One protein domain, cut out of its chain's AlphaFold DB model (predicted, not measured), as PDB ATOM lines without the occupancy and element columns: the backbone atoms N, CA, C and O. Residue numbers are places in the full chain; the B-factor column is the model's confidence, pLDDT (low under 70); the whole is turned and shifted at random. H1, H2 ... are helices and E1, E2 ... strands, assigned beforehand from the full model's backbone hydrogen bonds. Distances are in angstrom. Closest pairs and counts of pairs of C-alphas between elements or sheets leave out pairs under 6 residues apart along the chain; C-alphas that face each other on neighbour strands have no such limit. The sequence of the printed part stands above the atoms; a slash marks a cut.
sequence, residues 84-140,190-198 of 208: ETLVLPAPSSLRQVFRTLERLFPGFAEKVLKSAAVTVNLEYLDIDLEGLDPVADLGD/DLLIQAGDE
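This is residues 84 to 140 and 190 to 198 of the 208 residues of an uncharacterized protein of Capronia epimyces CBS 606.96 (UniProt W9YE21). Helix H1 lies nearest the middle of a small rounded body of short, mostly separate parts, with strand E1 off to one side and the little helices H2 and H3 off to the opposite side. A two-strand hairpin, E2 and E3, makes another side, and the stretch 190 to 198, beyond a cut, comes back to pair briefly beside residues 92 to 93. Of the 66 residues printed, 32 are in named elements, under half, and the class is mixed, helices and strands. Along the chain come E1, H1, H2, E2, E3 and H3, three strands and three helices; the one sheet has the order E2 - E3, antiparallel. The whole is compact, with a radius of gyration of the C-alphas of 11.5 A and spans of 29 by 24 by 23 A.

Start with E1, residues 85 to 90, which pairs with no named strand. After a tight link comes H1, residues 94 to 104; it is only just apart from E1, the closest C-alphas being 8.0 A apart. Just before H1, residues 92 to 93 form a short antiparallel pairing with residues 192 to 193. H2, residues 108 to 111, touches H1, and the closest C-alphas are those of Glu 102 and Phe 108, 5.6 A apart. Next look at E2, residues 117 to 120, and E3, residues 123 to 125, which form a hairpin with an angle of 131 degrees between their directions. C-alphas 119 and 124 face each other at 4.4 A; N 120 and O 123 are within hydrogen-bond range at 2.9 A, as are N 125 and O 118 at 2.9 A. E2 and E3 are both apart from H1 and from E1. H3, residues 134 to 137, is close to H2 but not clearly touching it, with the C-alphas of Ala 109 and Pro 134 closest at 6.3 A. H3 and H1 are near each other, with 8 pairs of C-alphas within 10 A. In H1 every O i to N i+4 pair is within hydrogen-bond range; H2 and H3 are too short for such a pair.

Find C-alpha 85 at (98.543, 119.766, 67.780); from there E1 runs 15.4 A to C-alpha 90. H1 begins at C-alpha 94, (104.190, 108.513, 77.592), and also measures 15.4 A. H2 is 5.2 A long, E2 10.4 A and E3 6.3 A. H3 is 5.3 A long and ends at C-alpha 137, (115.647, 103.755, 76.673).

The C-alphas of Gly 131 and Gly 196 are the two farthest apart, 30.0 A. Residues 141 to 189 are not printed, and C-alphas 140 and 190 stand 14.8 A apart across this cut. No link between named elements is long; that from E3 to H3, 8 residues, is short but not tight. Look at the B-factor column for the model's confidence: the mean pLDDT of the printed part is 80.0, and residues 129 to 140 are under 70.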
ATOM      1  N   GLU A  84     101.224 122.218  65.720       90.75
ATOM      2  CA  GLU A  84     101.010 122.628  67.120       90.75
ATOM      3  C   GLU A  84     100.169 121.609  67.897       90.75
ATOM      4  O   GLU A  84     100.167 121.579  69.127       90.75
ATOM      5  N   THR A  85      99.433 120.759  67.184       90.38
ATOM      6  CA  THR A  85      98.543 119.766  67.780       90.38
ATOM      7  C   THR A  85      98.593 118.467  66.993       90.38
ATOM      8  O   THR A  85      98.430 118.457  65.774       90.38
ATOM      9  N   LEU A  86      98.777 117.362  67.706       89.19
ATOM     10  CA  LEU A  86      98.731 116.004  67.188       89.19
ATOM     11  C   LEU A  86      97.660 115.220  67.939       89.19
ATOM     12  O   LEU A  86      97.533 115.327  69.152       89.19
ATOM     13  N   VAL A  87      96.892 114.411  67.219       90.06
ATOM     14  CA  VAL A  87      95.869 113.548  67.814       90.06
ATOM     15  C   VAL A  87      96.349 112.112  67.700       90.06
ATOM     16  O   VAL A  87      96.557 111.607  66.597       90.06
ATOM     17  N   LEU A  88      96.559 111.466  68.842       87.62
ATOM     18  CA  LEU A  88      97.139 110.129  68.925       87.62
ATOM     19  C   LEU A  88      96.143 109.151  69.573       87.62
ATOM     20  O   LEU A  88      95.296 109.566  70.368       87.62
ATOM     21  N   PRO A  89      96.192 107.853  69.223       83.94
ATOM     22  CA  PRO A  89      95.271 106.866  69.773       83.94
ATOM     23  C   PRO A  89      95.553 106.603  71.256       83.94
ATOM     24  O   PRO A  89      96.701 106.458  71.674       83.94
ATOM     25  N   ALA A  90      94.490 106.494  72.042       82.88
ATOM     26  CA  ALA A  90      94.512 106.062  73.430       82.88
ATOM     27  C   ALA A  90      93.957 104.627  73.558       82.88
ATOM     28  O   ALA A  90      93.073 104.245  72.781       82.88
ATOM     29  N   PRO A  91      94.405 103.842  74.556       83.81
ATOM     30  CA  PRO A  91      95.391 104.196  75.581       83.81
ATOM     31  C   PRO A  91      96.836 104.136  75.055       83.81
ATOM     32  O   PRO A  91      97.217 103.174  74.390       83.81
ATOM     33  N   SER A  92      97.643 105.150  75.373       83.06
ATOM     34  CA  SER A  92      99.079 105.203  75.049       83.06
ATOM     35  C   SER A  92      99.875 105.546  76.300       83.06
ATOM     36  O   SER A  92      99.434 106.356  77.104       83.06
ATOM     37  N   SER A  93     101.052 104.952  76.487       87.50
ATOM     38  CA  SER A  93     101.972 105.401  77.537       87.50
ATOM     39  C   SER A  93     102.826 106.561  77.043       87.50
ATOM     40  O   SER A  93     103.082 106.675  75.841       87.50
ATOM     41  N   LEU A  94     103.320 107.395  77.953       84.31
ATOM     42  CA  LEU A  94     104.190 108.513  77.592       84.31
ATOM     43  C   LEU A  94     105.444 108.055  76.818       84.31
ATOM     44  O   LEU A  94     105.799 108.656  75.802       84.31
ATOM     45  N   ARG A  95     106.033 106.910  77.198       83.12
ATOM     46  CA  ARG A  95     107.112 106.246  76.442       83.12
ATOM     47  C   ARG A  95     106.713 105.973  74.987       83.12
ATOM     48  O   ARG A  95     107.483 106.234  74.063       83.12
ATOM     49  N   GLN A  96     105.501 105.460  74.767       84.88
ATOM     50  CA  GLN A  96     104.990 105.158  73.429       84.88
ATOM     51  C   GLN A  96     104.743 106.434  72.612       84.88
ATOM     52  O   GLN A  96     104.992 106.435  71.402       84.88
ATOM     53  N   VAL A  97     104.309 107.524  73.252       86.44
ATOM     54  CA  VAL A  97     104.173 108.838  72.603       86.44
ATOM     55  C   VAL A  97     105.528 109.325  72.102       86.44
ATOM     56  O   VAL A  97     105.659 109.629  70.918       86.44
ATOM     57  N   PHE A  98     106.555 109.316  72.954       86.00
ATOM     58  CA  PHE A  98     107.903 109.753  72.573       86.00
ATOM     59  C   PHE A  98     108.501 108.886  71.471       86.00
ATOM     60  O   PHE A  98     109.044 109.413  70.504       86.00
ATOM     61  N   ARG A  99     108.313 107.564  71.542       82.50
ATOM     62  CA  ARG A  99     108.719 106.641  70.474       82.50
ATOM     63  C   ARG A  99     108.027 106.952  69.146       82.50
ATOM     64  O   ARG A  99     108.641 106.850  68.084       82.50
ATOM     65  N   THR A 100     106.743 107.298  69.193       85.00
ATOM     66  CA  THR A 100     105.967 107.647  67.997       85.00
ATOM     67  C   THR A 100     106.464 108.964  67.407       85.00
ATOM     68  O   THR A 100     106.691 109.028  66.202       85.00
ATOM     69  N   LEU A 101     106.710 109.974  68.244       85.31
ATOM     70  CA  LEU A 101     107.278 111.253  67.817       85.31
ATOM     71  C   LEU A 101     108.661 111.087  67.196       85.31
ATOM     72  O   LEU A 101     108.876 111.597  66.107       85.31
ATOM     73  N   GLU A 102     109.557 110.323  67.815       83.31
ATOM     74  CA  GLU A 102     110.909 110.092  67.292       83.31
ATOM     75  C   GLU A 102     110.893 109.344  65.948       83.31
ATOM     76  O   GLU A 102     111.695 109.611  65.059       83.31
ATOM     77  N   ARG A 103     109.941 108.423  65.755       83.88
ATOM     78  CA  ARG A 103     109.768 107.716  64.477       83.88
ATOM     79  C   ARG A 103     109.237 108.624  63.370       83.88
ATOM     80  O   ARG A 103     109.589 108.428  62.209       83.88
ATOM     81  N   LEU A 104     108.349 109.552  63.717       83.94
ATOM     82  CA  LEU A 104     107.786 110.521  62.778       83.94
ATOM     83  C   LEU A 104     108.784 111.645  62.468       83.94
ATOM     84  O   LEU A 104     108.863 112.099  61.329       83.94
ATOM     85  N   PHE A 105     109.560 112.051  63.469       85.56
ATOM     86  CA  PHE A 105     110.458 113.196  63.459       85.56
ATOM     87  C   PHE A 105     111.817 112.781  64.057       85.56
ATOM     88  O   PHE A 105     112.052 112.970  65.252       85.56
ATOM     89  N   PRO A 106     112.718 112.189  63.251       83.44
ATOM     90  CA  PRO A 106     113.990 111.668  63.745       83.44
ATOM     91  C   PRO A 106     114.872 112.789  64.300       83.44
ATOM     92  O   PRO A 106     115.195 113.741  63.590       83.44
ATOM     93  N   GLY A 107     115.296 112.655  65.555       81.62
ATOM     94  CA  GLY A 107     116.048 113.657  66.304       81.62
ATOM     95  C   GLY A 107     115.187 114.585  67.166       81.62
ATOM     96  O   GLY A 107     115.745 115.436  67.864       81.62
ATOM     97  N   PHE A 108     113.857 114.438  67.168       84.94
ATOM     98  CA  PHE A 108     112.962 115.246  68.001       84.94
ATOM     99  C   PHE A 108     113.213 115.016  69.494       84.94
ATOM    100  O   PHE A 108     113.257 115.970  70.272       84.94
ATOM    101  N   ALA A 109     113.441 113.771  69.910       81.38
ATOM    102  CA  ALA A 109     113.690 113.451  71.305       81.38
ATOM    103  C   ALA A 109     114.993 114.082  71.810       81.38
ATOM    104  O   ALA A 109     115.024 114.678  72.883       81.38
ATOM    105  N   GLU A 110     116.058 114.023  71.011       80.31
ATOM    106  CA  GLU A 110     117.344 114.606  71.394       80.31
ATOM    107  C   GLU A 110     117.354 116.136  71.378       80.31
ATOM    108  O   GLU A 110     118.051 116.753  72.181       80.31
ATOM    109  N   LYS A 111     116.625 116.757  70.447       80.12
ATOM    110  CA  LYS A 111     116.635 118.215  70.267       80.12
ATOM    111  C   LYS A 111     115.609 118.936  71.126       80.12
ATOM    112  O   LYS A 111     115.853 120.074  71.513       80.12
ATOM    113  N   VAL A 112     114.470 118.300  71.377       85.62
ATOM    114  CA  VAL A 112     113.332 118.903  72.072       85.62
ATOM    115  C   VAL A 112     113.131 118.209  73.411       85.62
ATOM    116  O   VAL A 112     113.329 118.853  74.440       85.62
ATOM    117  N   LEU A 113     112.814 116.906  73.416       83.38
ATOM    118  CA  LEU A 113     112.415 116.202  74.644       83.38
ATOM    119  C   LEU A 113     113.495 116.224  75.731       83.38
ATOM    120  O   LEU A 113     113.149 116.498  76.868       83.38
ATOM    121  N   LYS A 114     114.785 116.059  75.400       81.12
ATOM    122  CA  LYS A 114     115.896 116.118  76.379       81.12
ATOM    123  C   LYS A 114     115.899 117.365  77.265       81.12
ATOM    124  O   LYS A 114     116.424 117.319  78.366       81.12
ATOM    125  N   SER A 115     115.358 118.479  76.772       79.81
ATOM    126  CA  SER A 115     115.332 119.753  77.500       79.81
ATOM    127  C   SER A 115     113.923 120.217  77.870       79.81
ATOM    128  O   SER A 115     113.781 121.214  78.573       79.81
ATOM    129  N   ALA A 116     112.884 119.541  77.373       85.06
ATOM    130  CA  ALA A 116     111.506 120.000  77.474       85.06
ATOM    131  C   ALA A 116     110.814 119.488  78.737       85.06
ATOM    132  O   ALA A 116     110.946 118.328  79.112       85.06
ATOM    133  N   ALA A 117     109.984 120.341  79.329       87.75
ATOM    134  CA  ALA A 117     109.042 119.929  80.352       87.75
ATOM    135  C   ALA A 117     107.826 119.254  79.704       87.75
ATOM    136  O   ALA A 117     107.330 119.693  78.660       87.75
ATOM    137  N   VAL A 118     107.327 118.199  80.342       87.94
ATOM    138  CA  VAL A 118     106.181 117.427  79.861       87.94
ATOM    139  C   VAL A 118     105.031 117.610  80.833       87.94
ATOM    140  O   VAL A 118     105.208 117.518  82.045       87.94
ATOM    141  N   THR A 119     103.844 117.866  80.298       90.00
ATOM    142  CA  THR A 119     102.621 117.986  81.091       90.00
ATOM    143  C   THR A 119     101.573 116.991  80.620       90.00
ATOM    144  O   THR A 119     101.495 116.713  79.427       90.00
ATOM    145  N   VAL A 120     100.756 116.472  81.533       89.81
ATOM    146  CA  VAL A 120      99.563 115.673  81.216       89.81
ATOM    147  C   VAL A 120      98.380 116.277  81.952       89.81
ATOM    148  O   VAL A 120      98.425 116.439  83.162       89.81
ATOM    149  N   ASN A 121      97.328 116.663  81.238       88.69
ATOM    150  CA  ASN A 121      96.178 117.393  81.773       88.69
ATOM    151  C   ASN A 121      96.590 118.624  82.600       88.69
ATOM    152  O   ASN A 121      96.000 118.907  83.641       88.69
ATOM    153  N   LEU A 122      97.608 119.355  82.123       88.06
ATOM    154  CA  LEU A 122      98.230 120.515  82.788       88.06
ATOM    155  C   LEU A 122      99.058 120.184  84.045       88.06
ATOM    156  O   LEU A 122      99.573 121.094  84.695       88.06
ATOM    157  N   GLU A 123      99.223 118.907  84.377       88.75
ATOM    158  CA  GLU A 123     100.087 118.446  85.458       88.75
ATOM    159  C   GLU A 123     101.511 118.260  84.942       88.75
ATOM    160  O   GLU A 123     101.734 117.489  84.012       88.75
ATOM    161  N   TYR A 124     102.474 118.970  85.530       85.81
ATOM    162  CA  TYR A 124     103.887 118.808  85.199       85.81
ATOM    163  C   TYR A 124     104.393 117.474  85.725       85.81
ATOM    164  O   TYR A 124     104.308 117.197  86.921       85.81
ATOM    165  N   LEU A 125     104.948 116.676  84.822       84.00
ATOM    166  CA  LEU A 125     105.637 115.452  85.174       84.00
ATOM    167  C   LEU A 125     107.111 115.785  85.373       84.00
ATOM    168  O   LEU A 125     107.771 116.288  84.463       84.00
ATOM    169  N   ASP A 126     107.605 115.506  86.573       77.75
ATOM    170  CA  ASP A 126     109.023 115.603  86.900       77.75
ATOM    171  C   ASP A 126     109.738 114.400  86.275       77.75
ATOM    172  O   ASP A 126     109.798 113.312  86.847       77.75
ATOM    173  N   ILE A 127     110.156 114.568  85.019       72.38
ATOM    174  CA  ILE A 127     110.864 113.550  84.249       72.38
ATOM    175  C   ILE A 127     112.252 114.092  83.966       72.38
ATOM    176  O   ILE A 127     112.405 115.063  83.224       72.38
ATOM    177  N   ASP A 128     113.261 113.435  84.524       70.00
ATOM    178  CA  ASP A 128     114.652 113.744  84.222       70.00
ATOM    179  C   ASP A 128     115.004 113.191  82.830       70.00
ATOM    180  O   ASP A 128     115.413 112.042  82.667       70.00
ATOM    181  N   LEU A 129     114.742 113.995  81.795       67.44
ATOM    182  CA  LEU A 129     115.033 113.667  80.392       67.44
ATOM    183  C   LEU A 129     116.499 113.960  80.017       67.44
ATOM    184  O   LEU A 129     116.936 113.547  78.943       67.44
ATOM    185  N   GLU A 130     117.258 114.634  80.890       63.94
ATOM    186  CA  GLU A 130     118.680 114.959  80.701       63.94
ATOM    187  C   GLU A 130     119.581 113.727  80.842       63.94
ATOM    188  O   GLU A 130     120.543 113.585  80.083       63.94
ATOM    189  N   GLY A 131     119.257 112.816  81.767       59.97
ATOM    190  CA  GLY A 131     119.957 111.540  81.940       59.97
ATOM    191  C   GLY A 131     119.458 110.403  81.043       59.97
ATOM    192  O   GLY A 131     120.070 109.334  81.015       59.97
ATOM    193  N   LEU A 132     118.357 110.606  80.316       59.97
ATOM    194  CA  LEU A 132     117.780 109.574  79.463       59.97
ATOM    195  C   LEU A 132     118.438 109.579  78.086       59.97
ATOM    196  O   LEU A 132     118.410 110.575  77.367       59.97
ATOM    197  N   ASP A 133     118.988 108.434  77.687       61.66
ATOM    198  CA  ASP A 133     119.345 108.160  76.299       61.66
ATOM    199  C   ASP A 133     118.063 107.781  75.541       61.66
ATOM    200  O   ASP A 133     117.669 106.613  75.570       61.66
ATOM    201  N   PRO A 134     117.381 108.704  74.828       57.72
ATOM    202  CA  PRO A 134     116.074 108.418  74.241       57.72
ATOM    203  C   PRO A 134     116.150 107.313  73.187       57.72
ATOM    204  O   PRO A 134     115.181 106.611  72.955       57.72
ATOM    205  N   VAL A 135     117.304 107.098  72.557       56.62
ATOM    206  CA  VAL A 135     117.476 106.018  71.577       56.62
ATOM    207  C   VAL A 135     117.663 104.657  72.256       56.62
ATOM    208  O   VAL A 135     117.211 103.648  71.721       56.62
ATOM    209  N   ALA A 136     118.306 104.615  73.428       61.28
ATOM    210  CA  ALA A 136     118.560 103.378  74.163       61.28
ATOM    211  C   ALA A 136     117.383 102.994  75.074       61.28
ATOM    212  O   ALA A 136     117.020 101.823  75.131       61.28
ATOM    213  N   ASP A 137     116.751 103.970  75.729       59.53
ATOM    214  CA  ASP A 137     115.647 103.755  76.673       59.53
ATOM    215  C   ASP A 137     114.268 103.692  75.982       59.53
ATOM    216  O   ASP A 137     113.389 102.939  76.401       59.53
ATOM    217  N   LEU A 138     114.083 104.385  74.842       62.03
ATOM    218  CA  LEU A 138     112.931 104.161  73.941       62.03
ATOM    219  C   LEU A 138     113.201 103.031  72.923       62.03
ATOM    220  O   LEU A 138     112.330 102.689  72.110       62.03
ATOM    221  N   GLY A 139     114.413 102.464  72.958       45.59
ATOM    222  CA  GLY A 139     114.907 101.401  72.093       45.59
ATOM    223  C   GLY A 139     114.396 100.020  72.503       45.59
ATOM    224  O   GLY A 139     114.841  99.431  73.477       45.59
ATOM    225  N   ASP A 140     113.447  99.511  71.720       46.31
ATOM    226  CA  ASP A 140     113.107  98.097  71.510       46.31
ATOM    227  C   ASP A 140     113.282  97.115  72.693       46.31
ATOM    228  O   ASP A 140     114.014  96.131  72.631       46.31
ATOM    229  N   ASP A 190     106.054 105.520  82.084       76.38
ATOM    230  CA  ASP A 190     105.039 104.466  82.111       76.38
ATOM    231  C   ASP A 190     103.641 105.002  82.484       76.38
ATOM    232  O   ASP A 190     102.694 104.224  82.613       76.38
ATOM    233  N   LEU A 191     103.476 106.329  82.615       84.38
ATOM    234  CA  LEU A 191     102.170 106.955  82.808       84.38
ATOM    235  C   LEU A 191     101.254 106.652  81.617       84.38
ATOM    236  O   LEU A 191     101.595 106.917  80.459       84.38
ATOM    237  N   LEU A 192     100.080 106.098  81.922       86.12
ATOM    238  CA  LEU A 192      99.080 105.702  80.940       86.12
ATOM    239  C   LEU A 192      98.142 106.870  80.624       86.12
ATOM    240  O   LEU A 192      97.296 107.226  81.442       86.12
ATOM    241  N   ILE A 193      98.259 107.401  79.413       87.56
ATOM    242  CA  ILE A 193      97.428 108.480  78.882       87.56
ATOM    243  C   ILE A 193      96.125 107.877  78.345       87.56
ATOM    244  O   ILE A 193      96.132 106.936  77.538       87.56
ATOM    245  N   GLN A 194      94.998 108.401  78.817       87.31
ATOM    246  CA  GLN A 194      93.654 107.961  78.455       87.31
ATOM    247  C   GLN A 194      93.083 108.769  77.287       87.31
ATOM    248  O   GLN A 194      93.610 109.801  76.876       87.31
ATOM    249  N   ALA A 195      91.974 108.288  76.727       86.81
ATOM    250  CA  ALA A 195      91.231 109.054  75.737       86.81
ATOM    251  C   ALA A 195      90.721 110.363  76.354       86.81
ATOM    252  O   ALA A 195      90.167 110.357  77.451       86.81
ATOM    253  N   GLY A 196      90.882 111.462  75.621       85.69
ATOM    254  CA  GLY A 196      90.527 112.804  76.076       85.69
ATOM    255  C   GLY A 196      91.589 113.499  76.928       85.69
ATOM    256  O   GLY A 196      91.398 114.674  77.224       85.69
ATOM    257  N   ASP A 197      92.688 112.825  77.285       88.62
ATOM    258  CA  ASP A 197      93.804 113.478  77.973       88.62
ATOM    259  C   ASP A 197      94.555 114.440  77.038       88.62
ATOM    260  O   ASP A 197      94.598 114.273  75.812       88.62
ATOM    261  N   GLU A 198      95.186 115.442  77.641       91.00
ATOM    262  CA  GLU A 198      95.981 116.453  76.949       91.00
ATOM    263  C   GLU A 198      97.440 116.360  77.390       91.00
ATOM    264  O   GLU A 198      97.745 116.514  78.566       91.00
TER     265      GLU A 198